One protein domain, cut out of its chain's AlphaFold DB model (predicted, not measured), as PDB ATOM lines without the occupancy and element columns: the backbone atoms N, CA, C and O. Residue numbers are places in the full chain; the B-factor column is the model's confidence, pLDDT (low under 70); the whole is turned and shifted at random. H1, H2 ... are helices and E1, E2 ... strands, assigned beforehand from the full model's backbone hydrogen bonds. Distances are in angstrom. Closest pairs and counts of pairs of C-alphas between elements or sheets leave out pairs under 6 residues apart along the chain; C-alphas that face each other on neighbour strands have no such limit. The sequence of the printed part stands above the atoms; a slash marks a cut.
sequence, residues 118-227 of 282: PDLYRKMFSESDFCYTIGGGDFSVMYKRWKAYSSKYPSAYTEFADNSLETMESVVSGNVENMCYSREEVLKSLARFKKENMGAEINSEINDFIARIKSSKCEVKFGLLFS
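This is residues 118 to 227 of the 282 residues of an uncharacterized protein of Elusimicrobia bacterium CG08_land_8_20_14_0_20_51_18 (UniProt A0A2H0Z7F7). Two helical hairpins, H1 with H2 and H3 with H4, meet nearly end to end, one end of each hairpin overlapping the other. A small two-strand hairpin, E1 and E2, lies to one side of this joint, and short E3 pairs with residues 178 to 179 in the link from H2 to H3. The printed part has 110 residues, ordered E1, E2, H1, H2, H3, H4, E3; the sheet E1 - E2 is antiparallel and the class mostly helix. It is compact, with a radius of gyration of the C-alphas of 14.0 A and spans of 40 by 33 by 22 A.

E1, residues 122 to 124, begins at C-alpha 122 (4.298, 20.018, -44.328), and E2 is residues 130 to 132. H1, residues 139 to 152, is 19.9 A long; H2, 158 to 173, 21.9 A; H3, 183 to 196, 20.0 A; H4, 203 to 214, 16.4 A. E3, residues 221 to 223, ends at C-alpha 223 (16.809, 20.104, -45.882).

In the E1 and E2 hairpin, N 123 and O 131 are 2.8 A apart, within hydrogen-bond range. The helices form an up-and-down bundle, each running against the one before. H1 and H2 touch at C-alphas 150 and 161, 6.1 A; H3 and H4 at 194 and 203, 6.5 A. Residues 139 to 140 of H1 touch H3, C-alphas 140 and 193 being closest at 5.1 A. Residues 172 to 173 of H2 touch H4, C-alphas 173 and 206 being closest at 4.7 A. H1 and H4 are apart. In each helix every O i to N i+4 pair is within hydrogen-bond range.

The farthest C-alphas, of Ser 155 and Phe 226, are 43.0 A apart. The printed part has no cut and no long link. Residues 118 to 120, 135 to 137, 218 and 224 to 227 have pLDDT under 70.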
ATOM      1  N   PRO A 118      -3.078  19.463 -44.085       53.06
ATOM      2  CA  PRO A 118      -1.891  20.048 -43.434       53.06
ATOM      3  C   PRO A 118      -0.624  20.223 -44.311       53.06
ATOM      4  O   PRO A 118       0.442  20.569 -43.792       53.06
ATOM      5  N   ASP A 119      -0.694  19.998 -45.625       58.94
ATOM      6  CA  ASP A 119       0.453  20.120 -46.552       58.94
ATOM      7  C   ASP A 119       1.002  21.553 -46.693       58.94
ATOM      8  O   ASP A 119       2.124  21.783 -47.148       58.94
ATOM      9  N   LEU A 120       0.228  22.541 -46.254       62.38
ATOM     10  CA  LEU A 120       0.599  23.952 -46.212       62.38
ATOM     11  C   LEU A 120       1.925  24.232 -45.514       62.38
ATOM     12  O   LEU A 120       2.765  24.993 -46.004       62.38
ATOM     13  N   TYR A 121       2.094  23.606 -44.358       71.50
ATOM     14  CA  TYR A 121       3.303  23.698 -43.561       71.50
ATOM     15  C   TYR A 121       4.071  22.383 -43.553       71.50
ATOM     16  O   TYR A 121       5.124  22.363 -42.932       71.50
ATOM     17  N   ARG A 122       3.606  21.315 -44.225       79.38
ATOM     18  CA  ARG A 122       4.298  20.018 -44.328       79.38
ATOM     19  C   ARG A 122       4.504  19.605 -45.776       79.38
ATOM     20  O   ARG A 122       3.564  19.367 -46.515       79.38
ATOM     21  N   LYS A 123       5.751  19.399 -46.176       79.94
ATOM     22  CA  LYS A 123       6.062  18.739 -47.441       79.94
ATOM     23  C   LYS A 123       6.347  17.270 -47.185       79.94
ATOM     24  O   LYS A 123       7.382  16.945 -46.600       79.94
ATOM     25  N   MET A 124       5.454  16.400 -47.645       78.50
ATOM     26  CA  MET A 124       5.685  14.958 -47.620       78.50
ATOM     27  C   MET A 124       6.712  14.546 -48.682       78.50
ATOM     28  O   MET A 124       6.724  15.054 -49.806       78.50
ATOM     29  N   PHE A 125       7.586  13.609 -48.324       75.88
ATOM     30  CA  PHE A 125       8.507  12.920 -49.231       75.88
ATOM     31  C   PHE A 125       8.160  11.436 -49.389       75.88
ATOM     32  O   PHE A 125       8.517  10.837 -50.403       75.88
ATOM     33  N   SER A 126       7.522  10.854 -48.376       76.88
ATOM     34  CA  SER A 126       6.962   9.504 -48.324       76.88
ATOM     35  C   SER A 126       5.788   9.508 -47.332       76.88
ATOM     36  O   SER A 126       5.472  10.556 -46.770       76.88
ATOM     37  N   GLU A 127       5.156   8.355 -47.108       71.31
ATOM     38  CA  GLU A 127       4.066   8.201 -46.128       71.31
ATOM     39  C   GLU A 127       4.490   8.544 -44.689       71.31
ATOM     40  O   GLU A 127       3.663   8.982 -43.896       71.31
ATOM     41  N   SER A 128       5.772   8.378 -44.346       74.00
ATOM     42  CA  SER A 128       6.299   8.617 -42.995       74.00
ATOM     43  C   SER A 128       7.299   9.773 -42.899       74.00
ATOM     44  O   SER A 128       7.521  10.293 -41.807       74.00
ATOM     45  N   ASP A 129       7.892  10.208 -44.016       78.00
ATOM     46  CA  ASP A 129       8.869  11.296 -44.029       78.00
ATOM     47  C   ASP A 129       8.243  12.595 -44.531       78.00
ATOM     48  O   ASP A 129       7.872  12.718 -45.701       78.00
ATOM     49  N   PHE A 130       8.256  13.625 -43.688       83.44
ATOM     50  CA  PHE A 130       7.876  14.984 -44.061       83.44
ATOM     51  C   PHE A 130       8.821  16.021 -43.444       83.44
ATOM     52  O   PHE A 130       9.585  15.742 -42.515       83.44
ATOM     53  N   CYS A 131       8.789  17.240 -43.975       86.00
ATOM     54  CA  CYS A 131       9.465  18.399 -43.393       86.00
ATOM     55  C   CYS A 131       8.529  19.599 -43.323       86.00
ATOM     56  O   CYS A 131       7.569  19.673 -44.084       86.00
ATOM     57  N   TYR A 132       8.847  20.566 -42.461       85.19
ATOM     58  CA  TYR A 132       8.051  21.770 -42.283       85.19
ATOM     59  C   TYR A 132       8.526  22.963 -43.125       85.19
ATOM     60  O   TYR A 132       9.728  23.233 -43.241       85.19
ATOM     61  N   THR A 133       7.588  23.710 -43.709       81.56
ATOM     62  CA  THR A 133       7.852  24.827 -44.633       81.56
ATOM     63  C   THR A 133       7.720  26.206 -43.963       81.56
ATOM     64  O   THR A 133       6.755  26.931 -44.167       81.56
ATOM     65  N   ILE A 134       8.743  26.648 -43.218       74.94
ATOM     66  CA  ILE A 134       8.767  28.004 -42.602       74.94
ATOM     67  C   ILE A 134       9.398  29.075 -43.525       74.94
ATOM     68  O   ILE A 134       9.254  30.274 -43.297       74.94
ATOM     69  N   GLY A 135      10.083  28.681 -44.605       59.00
ATOM     70  CA  GLY A 135      10.942  29.556 -45.423       59.00
ATOM     71  C   GLY A 135      10.261  30.423 -46.492       59.00
ATOM     72  O   GLY A 135      10.874  31.368 -46.991       59.00
ATOM     73  N   GLY A 136       9.008  30.127 -46.854       61.19
ATOM     74  CA  GLY A 136       8.329  30.730 -48.014       61.19
ATOM     75  C   GLY A 136       7.911  32.197 -47.852       61.19
ATOM     76  O   GLY A 136       7.618  32.863 -48.836       61.19
ATOM     77  N   GLY A 137       7.921  32.735 -46.628       63.34
ATOM     78  CA  GLY A 137       7.491  34.109 -46.335       63.34
ATOM     79  C   GLY A 137       5.998  34.275 -46.040       63.34
ATOM     80  O   GLY A 137       5.646  35.240 -45.369       63.34
ATOM     81  N   ASP A 138       5.155  33.319 -46.430       78.31
ATOM     82  CA  ASP A 138       3.703  33.395 -46.215       78.31
ATOM     83  C   ASP A 138       3.261  32.959 -44.809       78.31
ATOM     84  O   ASP A 138       2.173  33.313 -44.365       78.31
ATOM     85  N   PHE A 139       4.121  32.264 -44.060       82.75
ATOM     86  CA  PHE A 139       3.783  31.686 -42.754       82.75
ATOM     87  C   PHE A 139       3.274  32.713 -41.731       82.75
ATOM     88  O   PHE A 139       2.251  32.523 -41.082       82.75
ATOM     89  N   SER A 140       3.958  33.855 -41.626       86.44
ATOM     90  CA  SER A 140       3.550  34.955 -40.743       86.44
ATOM     91  C   SER A 140       2.216  35.583 -41.164       86.44
ATOM     92  O   SER A 140       1.409  35.971 -40.321       86.44
ATOM     93  N   VAL A 141       1.961  35.661 -42.474       88.06
ATOM     94  CA  VAL A 141       0.705  36.190 -43.016       88.06
ATOM     95  C   VAL A 141      -0.451  35.238 -42.708       88.06
ATOM     96  O   VAL A 141      -1.515  35.709 -42.309       88.06
ATOM     97  N   MET A 142      -0.241  33.925 -42.844       88.19
ATOM     98  CA  MET A 142      -1.228  32.897 -42.484       88.19
ATOM     99  C   MET A 142      -1.555  32.944 -40.991       88.19
ATOM    100  O   MET A 142      -2.722  33.094 -40.635       88.19
ATOM    101  N   TYR A 143      -0.542  32.970 -40.119       90.94
ATOM    102  CA  TYR A 143      -0.744  33.081 -38.670       90.94
ATOM    103  C   TYR A 143      -1.614  34.291 -38.292       90.94
ATOM    104  O   TYR A 143      -2.583  34.166 -37.544       90.94
ATOM    105  N   LYS A 144      -1.342  35.469 -38.873       92.00
ATOM    106  CA  LYS A 144      -2.167  36.669 -38.647       92.00
ATOM    107  C   LYS A 144      -3.607  36.501 -39.105       92.00
ATOM    108  O   LYS A 144      -4.508  37.011 -38.446       92.00
ATOM    109  N   ARG A 145      -3.822  35.855 -40.251       93.00
ATOM    110  CA  ARG A 145      -5.158  35.634 -40.810       93.00
ATOM    111  C   ARG A 145      -5.972  34.701 -39.926       93.00
ATOM    112  O   ARG A 145      -7.090  35.063 -39.577       93.00
ATOM    113  N   TRP A 146      -5.391  33.581 -39.504       93.75
ATOM    114  CA  TRP A 146      -6.029  32.652 -38.573       93.75
ATOM    115  C   TRP A 146      -6.305  33.294 -37.216       93.75
ATOM    116  O   TRP A 146      -7.416  33.191 -36.706       93.75
ATOM    117  N   LYS A 147      -5.358  34.073 -36.678       95.62
ATOM    118  CA  LYS A 147      -5.560  34.805 -35.420       95.62
ATOM    119  C   LYS A 147      -6.678  35.844 -35.532       95.62
ATOM    120  O   LYS A 147      -7.504  35.970 -34.631       95.62
ATOM    121  N   ALA A 148      -6.731  36.578 -36.644       96.44
ATOM    122  CA  ALA A 148      -7.803  37.532 -36.912       96.44
ATOM    123  C   ALA A 148      -9.162  36.839 -37.093       96.44
ATOM    124  O   ALA A 148     -10.173  37.368 -36.637       96.44
ATOM    125  N   TYR A 149      -9.186  35.668 -37.733       97.25
ATOM    126  CA  TYR A 149     -10.387  34.856 -37.886       97.25
ATOM    127  C   TYR A 149     -10.908  34.365 -36.534       97.25
ATOM    128  O   TYR A 149     -12.039  34.697 -36.189       97.25
ATOM    129  N   SER A 150     -10.067  33.687 -35.745       97.25
ATOM    130  CA  SER A 150     -10.414  33.183 -34.406       97.25
ATOM    131  C   SER A 150     -10.909  34.315 -33.497       97.25
ATOM    132  O   SER A 150     -11.973  34.221 -32.892       97.25
ATOM    133  N   SER A 151     -10.238  35.474 -33.507       97.56
ATOM    134  CA  SER A 151     -10.691  36.637 -32.733       97.56
ATOM    135  C   SER A 151     -12.030  37.215 -33.207       97.56
ATOM    136  O   SER A 151     -12.764  37.773 -32.390       97.56
ATOM    137  N   LYS A 152     -12.334  37.164 -34.509       98.50
ATOM    138  CA  LYS A 152     -13.566  37.728 -35.080       98.50
ATOM    139  C   LYS A 152     -14.757  36.774 -34.945       98.50
ATOM    140  O   LYS A 152     -15.884  37.243 -34.799       98.50
ATOM    141  N   TYR A 153     -14.508  35.470 -35.000       98.25
ATOM    142  CA  TYR A 153     -15.515  34.413 -34.959       98.25
ATOM    143  C   TYR A 153     -15.146  33.345 -33.914       98.25
ATOM    144  O   TYR A 153     -14.922  32.193 -34.272       98.25
ATOM    145  N   PRO A 154     -15.116  33.694 -32.616       97.94
ATOM    146  CA  PRO A 154     -14.579  32.827 -31.558       97.94
ATOM    147  C   PRO A 154     -15.403  31.561 -31.277       97.94
ATOM    148  O   PRO A 154     -15.036  30.777 -30.412       97.94
ATOM    149  N   SER A 155     -16.546  31.391 -31.942       98.00
ATOM    150  CA  SER A 155     -17.438  30.243 -31.777       98.00
ATOM    151  C   SER A 155     -17.649  29.444 -33.064       98.00
ATOM    152  O   SER A 155     -18.515  28.578 -33.071       98.00
ATOM    153  N   ALA A 156     -16.958  29.778 -34.160       98.00
ATOM    154  CA  ALA A 156     -17.141  29.127 -35.456       98.00
ATOM    155  C   ALA A 156     -15.817  28.537 -35.939       98.00
ATOM    156  O   ALA A 156     -14.842  29.273 -36.109       98.00
ATOM    157  N   TYR A 157     -15.806  27.235 -36.220       96.69
ATOM    158  CA  TYR A 157     -14.612  26.476 -36.601       96.69
ATOM    159  C   TYR A 157     -13.489  26.602 -35.565       96.69
ATOM    160  O   TYR A 157     -12.316  26.733 -35.918       96.69
ATOM    161  N   THR A 158     -13.860  26.605 -34.283       96.25
ATOM    162  CA  THR A 158     -12.941  26.885 -33.167       96.25
ATOM    163  C   THR A 158     -11.818  25.858 -33.121       96.25
ATOM    164  O   THR A 158     -10.653  26.226 -33.182       96.25
ATOM    165  N   GLU A 159     -12.167  24.569 -33.141       91.94
ATOM    166  CA  GLU A 159     -11.189  23.479 -33.145       91.94
ATOM    167  C   GLU A 159     -10.229  23.583 -34.336       91.94
ATOM    168  O   GLU A 159      -9.017  23.455 -34.178       91.94
ATOM    169  N   PHE A 160     -10.745  23.890 -35.530       91.50
ATOM    170  CA  PHE A 160      -9.908  24.037 -36.718       91.50
ATOM    171  C   PHE A 160      -8.948  25.227 -36.595       91.50
ATOM    172  O   PHE A 160      -7.757  25.106 -36.897       91.50
ATOM    173  N   ALA A 161      -9.456  26.386 -36.175       93.19
ATOM    174  CA  ALA A 161      -8.662  27.600 -36.041       93.19
ATOM    175  C   ALA A 161      -7.593  27.454 -34.948       93.19
ATOM    176  O   ALA A 161      -6.444  27.840 -35.174       93.19
ATOM    177  N   ASP A 162      -7.947  26.853 -33.813       93.44
ATOM    178  CA  ASP A 162      -7.044  26.627 -32.689       93.44
ATOM    179  C   ASP A 162      -5.962  25.608 -33.057       93.44
ATOM    180  O   ASP A 162      -4.780  25.921 -32.934       93.44
ATOM    181  N   ASN A 163      -6.328  24.463 -33.648       89.50
ATOM    182  CA  ASN A 163      -5.360  23.473 -34.133       89.50
ATOM    183  C   ASN A 163      -4.413  24.065 -35.190       89.50
ATOM    184  O   ASN A 163      -3.218  23.754 -35.218       89.50
ATOM    185  N   SER A 164      -4.925  24.940 -36.062       88.94
ATOM    186  CA  SER A 164      -4.112  25.641 -37.061       88.94
ATOM    187  C   SER A 164      -3.101  26.579 -36.405       88.94
ATOM    188  O   SER A 164      -1.922  26.567 -36.768       88.94
ATOM    189  N   LEU A 165      -3.543  27.382 -35.433       91.94
ATOM    190  CA  LEU A 165      -2.686  28.301 -34.685       91.94
ATOM    191  C   LEU A 165      -1.646  27.551 -33.854       91.94
ATOM    192  O   LEU A 165      -0.463  27.861 -33.980       91.94
ATOM    193  N   GLU A 166      -2.054  26.535 -33.099       91.00
ATOM    194  CA  GLU A 166      -1.164  25.701 -32.291       91.00
ATOM    195  C   GLU A 166      -0.114  25.017 -33.166       91.00
ATOM    196  O   GLU A 166       1.081  25.060 -32.867       91.00
ATOM    197  N   THR A 167      -0.526  24.438 -34.297       86.75
ATOM    198  CA  THR A 167       0.424  23.810 -35.216       86.75
ATOM    199  C   THR A 167       1.410  24.837 -35.762       86.75
ATOM    200  O   THR A 167       2.616  24.580 -35.806       86.75
ATOM    201  N   MET A 168       0.933  26.026 -36.142       89.25
ATOM    202  CA  MET A 168       1.815  27.087 -36.613       89.25
ATOM    203  C   MET A 168       2.804  27.542 -35.529       89.25
ATOM    204  O   MET A 168       3.982  27.756 -35.821       89.25
ATOM    205  N   GLU A 169       2.345  27.660 -34.286       91.88
ATOM    206  CA  GLU A 169       3.151  28.040 -33.126       91.88
ATOM    207  C   GLU A 169       4.193  26.977 -32.780       91.88
ATOM    208  O   GLU A 169       5.365  27.314 -32.610       91.88
ATOM    209  N   SER A 170       3.809  25.700 -32.781       88.81
ATOM    210  CA  SER A 170       4.694  24.541 -32.601       88.81
ATOM    211  C   SER A 170       5.825  24.516 -33.638       88.81
ATOM    212  O   SER A 170       7.002  24.302 -33.330       88.81
ATOM    213  N   VAL A 171       5.484  24.827 -34.886       88.06
ATOM    214  CA  VAL A 171       6.430  24.901 -35.998       88.06
ATOM    215  C   VAL A 171       7.444  26.041 -35.793       88.06
ATOM    216  O   VAL A 171       8.650  25.819 -35.935       88.06
ATOM    217  N   VAL A 172       7.011  27.249 -35.407       89.94
ATOM    218  CA  VAL A 172       7.934  28.391 -35.200       89.94
ATOM    219  C   VAL A 172       8.672  28.375 -33.862       89.94
ATOM    220  O   VAL A 172       9.730  28.995 -33.768       89.94
ATOM    221  N   SER A 173       8.175  27.660 -32.853       90.25
ATOM    222  CA  SER A 173       8.867  27.430 -31.574       90.25
ATOM    223  C   SER A 173       9.910  26.306 -31.649       90.25
ATOM    224  O   SER A 173      10.699  26.104 -30.720       90.25
ATOM    225  N   GLY A 174       9.966  25.603 -32.784       83.62
ATOM    226  CA  GLY A 174      10.946  24.555 -33.033       83.62
ATOM    227  C   GLY A 174      10.640  23.248 -32.317       83.62
ATOM    228  O   GLY A 174      11.572  22.490 -32.058       83.62
ATOM    229  N   ASN A 175       9.364  22.974 -32.037       82.94
ATOM    230  CA  ASN A 175       8.872  21.682 -31.552       82.94
ATOM    231  C   ASN A 175       8.710  20.664 -32.699       82.94
ATOM    232  O   ASN A 175       7.896  19.748 -32.633       82.94
ATOM    233  N   VAL A 176       9.476  20.835 -33.779       82.12
ATOM    234  CA  VAL A 176       9.422  20.004 -34.981       82.12
ATOM    235  C   VAL A 176      10.813  19.543 -35.389       82.12
ATOM    236  O   VAL A 176      11.778  20.299 -35.310       82.12
ATOM    237  N   GLU A 177      10.914  18.305 -35.864       80.19
ATOM    238  CA  GLU A 177      12.206  17.645 -36.092       80.19
ATOM    239  C   GLU A 177      12.836  17.955 -37.458       80.19
ATOM    240  O   GLU A 177      14.058  17.921 -37.603       80.19
ATOM    241  N   ASN A 178      12.028  18.273 -38.475       85.69
ATOM    242  CA  ASN A 178      12.480  18.378 -39.865       85.69
ATOM    243  C   ASN A 178      12.006  19.686 -40.507       85.69
ATOM    244  O   ASN A 178      10.809  19.922 -40.610       85.69
ATOM    245  N   MET A 179      12.923  20.501 -41.031       88.06
ATOM    246  CA  MET A 179      12.631  21.728 -41.781       88.06
ATOM    247  C   MET A 179      13.000  21.560 -43.254       88.06
ATOM    248  O   MET A 179      14.072  21.055 -43.586       88.06
ATOM    249  N   CYS A 180      12.143  22.028 -44.162       85.00
ATOM    250  CA  CYS A 180      12.371  21.897 -45.605       85.00
ATOM    251  C   CYS A 180      13.435  22.851 -46.163       85.00
ATOM    252  O   CYS A 180      13.813  22.719 -47.322       85.00
ATOM    253  N   TYR A 181      13.872  23.831 -45.378       85.12
ATOM    254  CA  TYR A 181      14.737  24.920 -45.826       85.12
ATOM    255  C   TYR A 181      16.104  24.876 -45.148       85.12
ATOM    256  O   TYR A 181      16.280  24.215 -44.121       85.12
ATOM    257  N   SER A 182      17.061  25.630 -45.696       87.31
ATOM    258  CA  SER A 182      18.362  25.817 -45.056       87.31
ATOM    259  C   SER A 182      18.231  26.507 -43.695       87.31
ATOM    260  O   SER A 182      17.273  27.238 -43.419       87.31
ATOM    261  N   ARG A 183      19.239  26.313 -42.842       89.06
ATOM    262  CA  ARG A 183      19.336  26.956 -41.527       89.06
ATOM    263  C   ARG A 183      19.189  28.474 -41.628       89.06
ATOM    264  O   ARG A 183      18.480  29.088 -40.832       89.06
ATOM    265  N   GLU A 184      19.839  29.081 -42.615       89.75
ATOM    266  CA  GLU A 184      19.833  30.523 -42.853       89.75
ATOM    267  C   GLU A 184      18.437  31.027 -43.246       89.75
ATOM    268  O   GLU A 184      17.983  32.057 -42.742       89.75
ATOM    269  N   GLU A 185      17.729  30.295 -44.110       88.62
ATOM    270  CA  GLU A 185      16.358  30.622 -44.520       88.62
ATOM    271  C   GLU A 185      15.364  30.495 -43.366       88.62
ATOM    272  O   GLU A 185      14.500  31.365 -43.207       88.62
ATOM    273  N   VAL A 186      15.506  29.460 -42.530       89.56
ATOM    274  CA  VAL A 186      14.684  29.293 -41.324       89.56
ATOM    275  C   VAL A 186      14.928  30.453 -40.362       89.56
ATOM    276  O   VAL A 186      13.978  31.136 -39.989       89.56
ATOM    277  N   LEU A 187      16.187  30.772 -40.038       91.50
ATOM    278  CA  LEU A 187      16.525  31.909 -39.170       91.50
ATOM    279  C   LEU A 187      15.968  33.238 -39.699       91.50
ATOM    280  O   LEU A 187      15.411  34.028 -38.933       91.50
ATOM    281  N   LYS A 188      16.087  33.487 -41.009       91.00
ATOM    282  CA  LYS A 188      15.530  34.682 -41.658       91.00
ATOM    283  C   LYS A 188      14.005  34.733 -41.541       91.00
ATOM    284  O   LYS A 188      13.438  35.814 -41.375       91.00
ATOM    285  N   SER A 189      13.342  33.588 -41.639       89.62
ATOM    286  CA  SER A 189      11.883  33.498 -41.587       89.62
ATOM    287  C   SER A 189      11.349  33.639 -40.166       89.62
ATOM    288  O   SER A 189      10.413  34.406 -39.965       89.62
ATOM    289  N   LEU A 190      12.015  33.049 -39.171       92.00
ATOM    290  CA  LEU A 190      11.712  33.267 -37.752       92.00
ATOM    291  C   LEU A 190      11.898  34.740 -37.360       92.00
ATOM    292  O   LEU A 190      11.029  35.334 -36.726       92.00
ATOM    293  N   ALA A 191      12.990  35.378 -37.799       91.75
ATOM    294  CA  ALA A 191      13.210  36.802 -37.548       91.75
ATOM    295  C   ALA A 191      12.102  37.680 -38.160       91.75
ATOM    296  O   ALA A 191      11.654  38.646 -37.536       91.75
ATOM    297  N   ARG A 192      11.635  37.336 -39.367       90.75
ATOM    298  CA  ARG A 192      10.512  38.015 -40.022       90.75
ATOM    299  C   ARG A 192       9.205  37.799 -39.267       90.75
ATOM    300  O   ARG A 192       8.516  38.777 -38.999       90.75
ATOM    301  N   PHE A 193       8.909  36.559 -38.878       91.62
ATOM    302  CA  PHE A 193       7.720  36.212 -38.103       91.62
ATOM    303  C   PHE A 193       7.633  37.048 -36.826       91.62
ATOM    304  O   PHE A 193       6.623  37.705 -36.597       91.62
ATOM    305  N   LYS A 194       8.719  37.121 -36.047       92.62
ATOM    306  CA  LYS A 194       8.786  37.957 -34.839       92.62
ATOM    307  C   LYS A 194       8.534  39.435 -35.122       92.62
ATOM    308  O   LYS A 194       7.820  40.101 -34.380       92.62
ATOM    309  N   LYS A 195       9.152  39.965 -36.184       92.38
ATOM    310  CA  LYS A 195       9.001  41.373 -36.576       92.38
ATOM    311  C   LYS A 195       7.562  41.694 -36.971       92.38
ATOM    312  O   LYS A 195       7.081  42.792 -36.715       92.38
ATOM    313  N   GLU A 196       6.893  40.769 -37.637       90.75
ATOM    314  CA  GLU A 196       5.531  40.970 -38.108       90.75
ATOM    315  C   GLU A 196       4.493  40.704 -37.012       90.75
ATOM    316  O   GLU A 196       3.463  41.375 -37.007       90.75
ATOM    317  N   ASN A 197       4.774  39.800 -36.075       89.81
ATOM    318  CA  ASN A 197       3.901  39.405 -34.966       89.81
ATOM    319  C   ASN A 197       4.470  39.862 -33.615       89.81
ATOM    320  O   ASN A 197       4.589  39.083 -32.663       89.81
ATOM    321  N   MET A 198       4.854  41.140 -33.533       83.31
ATOM    322  CA  MET A 198       5.343  41.732 -32.285       83.31
ATOM    323  C   MET A 198       4.265  41.614 -31.203       83.31
ATOM    324  O   MET A 198       3.144  42.071 -31.399       83.31
ATOM    325  N   GLY A 199       4.605  40.989 -30.075       84.38
ATOM    326  CA  GLY A 199       3.672  40.765 -28.967       84.38
ATOM    327  C   GLY A 199       2.882  39.456 -29.035       84.38
ATOM    328  O   GLY A 199       2.068  39.217 -28.153       84.38
ATOM    329  N   ALA A 200       3.117  38.589 -30.028       86.31
ATOM    330  CA  ALA A 200       2.684  37.195 -29.919       86.31
ATOM    331  C   ALA A 200       3.317  36.540 -28.680       86.31
ATOM    332  O   ALA A 200       4.504  36.761 -28.417       86.31
ATOM    333  N   GLU A 201       2.533  35.749 -27.949       90.44
ATOM    334  CA  GLU A 201       2.947  35.094 -26.700       90.44
ATOM    335  C   GLU A 201       4.130  34.145 -26.938       90.44
ATOM    336  O   GLU A 201       5.099  34.182 -26.190       90.44
ATOM    337  N   ILE A 202       4.146  33.466 -28.091       91.12
ATOM    338  CA  ILE A 202       5.193  32.525 -28.525       91.12
ATOM    339  C   ILE A 202       6.573  33.168 -28.822       91.12
ATOM    340  O   ILE A 202       7.524  32.510 -29.253       91.12
ATOM    341  N   ASN A 203       6.720  34.492 -28.682       91.62
ATOM    342  CA  ASN A 203       7.955  35.191 -29.058       91.62
ATOM    343  C   ASN A 203       9.169  34.811 -28.193       91.62
ATOM    344  O   ASN A 203      10.302  34.963 -28.672       91.62
ATOM    345  N   SER A 204       8.965  34.371 -26.948       93.25
ATOM    346  CA  SER A 204      10.018  33.830 -26.073       93.25
ATOM    347  C   SER A 204      10.583  32.533 -26.639       93.25
ATOM    348  O   SER A 204      11.785  32.419 -26.860       93.25
ATOM    349  N   GLU A 205       9.702  31.611 -26.990       93.69
ATOM    350  CA  GLU A 205       9.986  30.278 -27.492       93.69
ATOM    351  C   GLU A 205      10.692  30.361 -28.846       93.69
ATOM    352  O   GLU A 205      11.663  29.646 -29.098       93.69
ATOM    353  N   ILE A 206      10.290  31.314 -29.696       92.75
ATOM    354  CA  ILE A 206      11.007  31.596 -30.944       92.75
ATOM    355  C   ILE A 206      12.436  32.096 -30.661       92.75
ATOM    356  O   ILE A 206      13.357  31.759 -31.408       92.75
ATOM    357  N   ASN A 207      12.674  32.899 -29.612       93.81
ATOM    358  CA  ASN A 207      14.040  33.335 -29.275       93.81
ATOM    359  C   ASN A 207      14.908  32.173 -28.834       93.81
ATOM    360  O   ASN A 207      16.046  32.065 -29.294       93.81
ATOM    361  N   ASP A 208      14.358  31.308 -27.991       92.81
ATOM    362  CA  ASP A 208      15.044  30.112 -27.528       92.81
ATOM    363  C   ASP A 208      15.365  29.206 -28.710       92.81
ATOM    364  O   ASP A 208      16.502  28.753 -28.857       92.81
ATOM    365  N   PHE A 209      14.422  29.029 -29.635       92.56
ATOM    366  CA  PHE A 209      14.662  28.260 -30.843       92.56
ATOM    367  C   PHE A 209      15.743  28.881 -31.734       92.56
ATOM    368  O   PHE A 209      16.681  28.191 -32.137       92.56
ATOM    369  N   ILE A 210      15.689  30.192 -31.988       92.81
ATOM    370  CA  ILE A 210      16.739  30.913 -32.724       92.81
ATOM    371  C   ILE A 210      18.102  30.730 -32.041       92.81
ATOM    372  O   ILE A 210      19.107  30.535 -32.731       92.81
ATOM    373  N   ALA A 211      18.160  30.792 -30.710       92.81
ATOM    374  CA  ALA A 211      19.386  30.592 -29.946       92.81
ATOM    375  C   ALA A 211      19.917  29.158 -30.097       92.81
ATOM    376  O   ALA A 211      21.095  28.996 -30.422       92.81
ATOM    377  N   ARG A 212      19.054  28.135 -29.971       90.50
ATOM    378  CA  ARG A 212      19.402  26.716 -30.191       90.50
ATOM    379  C   ARG A 212      19.924  26.468 -31.602       90.50
ATOM    380  O   ARG A 212      20.959  25.815 -31.773       90.50
ATOM    381  N   ILE A 213      19.254  27.034 -32.613       90.25
ATOM    382  CA  ILE A 213      19.705  26.965 -34.003       90.25
ATOM    383  C   ILE A 213      21.082  27.608 -34.119       90.25
ATOM    384  O   ILE A 213      21.987  26.985 -34.657       90.25
ATOM    385  N   LYS A 214      21.295  28.830 -33.613       90.62
ATOM    386  CA  LYS A 214      22.582  29.550 -33.702       90.62
ATOM    387  C   LYS A 214      23.728  28.840 -32.981       90.62
ATOM    388  O   LYS A 214      24.840  28.849 -33.499       90.62
ATOM    389  N   SER A 215      23.468  28.186 -31.854       89.75
ATOM    390  CA  SER A 215      24.489  27.439 -31.114       89.75
ATOM    391  C   SER A 215      24.790  26.053 -31.692       89.75
ATOM    392  O   SER A 215      25.612  25.348 -31.118       89.75
ATOM    393  N   SER A 216      24.115  25.639 -32.774       80.88
ATOM    394  CA  SER A 216      24.193  24.278 -33.330       80.88
ATOM    395  C   SER A 216      23.844  23.181 -32.307       80.88
ATOM    396  O   SER A 216      24.273  22.044 -32.454       80.88
ATOM    397  N   LYS A 217      23.056  23.513 -31.272       76.69
ATOM    398  CA  LYS A 217      22.593  22.568 -30.231       76.69
ATOM    399  C   LYS A 217      21.187  22.037 -30.529       76.69
ATOM    400  O   LYS A 217      20.458  21.668 -29.618       76.69
ATOM    401  N   CYS A 218      20.758  22.117 -31.785       68.50
ATOM    402  CA  CYS A 218      19.400  21.792 -32.189       68.50
ATOM    403  C   CYS A 218      19.398  20.471 -32.953       68.50
ATOM    404  O   CYS A 218      20.142  20.336 -33.920       68.50
ATOM    405  N   GLU A 219      18.516  19.550 -32.570       72.06
ATOM    406  CA  GLU A 219      18.300  18.270 -33.267       72.06
ATOM    407  C   GLU A 219      17.500  18.424 -34.576       72.06
ATOM    408  O   GLU A 219      17.232  17.448 -35.275       72.06
ATOM    409  N   VAL A 220      17.145  19.660 -34.944       76.62
ATOM    410  CA  VAL A 220      16.367  19.959 -36.148       76.62
ATOM    411  C   VAL A 220      17.193  19.696 -37.401       76.62
ATOM    412  O   VAL A 220      18.263  20.279 -37.603       76.62
ATOM    413  N   LYS A 221      16.660  18.852 -38.285       80.38
ATOM    414  CA  LYS A 221      17.247  18.557 -39.592       80.38
ATOM    415  C   LYS A 221      16.841  19.637 -40.586       80.38
ATOM    416  O   LYS A 221      15.656  19.901 -40.778       80.38
ATOM    417  N   PHE A 222      17.823  20.229 -41.257       81.81
ATOM    418  CA  PHE A 222      17.593  21.209 -42.319       81.81
ATOM    419  C   PHE A 222      17.791  20.545 -43.680       81.81
ATOM    420  O   PHE A 222      18.854  19.990 -43.973       81.81
ATOM    421  N   GLY A 223      16.752  20.582 -44.510       74.31
ATOM    422  CA  GLY A 223      16.809  20.104 -45.882       74.31
ATOM    423  C   GLY A 223      17.450  21.136 -46.807       74.31
ATOM    424  O   GLY A 223      17.039  22.293 -46.846       74.31
ATOM    425  N   LEU A 224      18.419  20.708 -47.619       61.72
ATOM    426  CA  LEU A 224      18.763  21.435 -48.838       61.72
ATOM    427  C   LEU A 224      17.727  21.058 -49.899       61.72
ATOM    428  O   LEU A 224      17.839  20.011 -50.542       61.72
ATOM    429  N   LEU A 225      16.707  21.897 -50.088       55.66
ATOM    430  CA  LEU A 225      15.894  21.843 -51.300       55.66
ATOM    431  C   LEU A 225      16.789  22.241 -52.480       55.66
ATOM    432  O   LEU A 225      16.827  23.393 -52.906       55.66
ATOM    433  N   PHE A 226      17.535  21.278 -53.024       46.75
ATOM    434  CA  PHE A 226      18.114  21.428 -54.349       46.75
ATOM    435  C   PHE A 226      16.947  21.568 -55.318       46.75
ATOM    436  O   PHE A 226      16.234  20.606 -55.605       46.75
ATOM    437  N   SER A 227      16.738  22.792 -55.791       44.66
ATOM    438  CA  SER A 227      15.868  23.078 -56.918       44.66
ATOM    439  C   SER A 227      16.428  22.321 -58.125       44.66
ATOM    440  O   SER A 227      17.361  22.771 -58.791       44.66
TER     441      SER A 227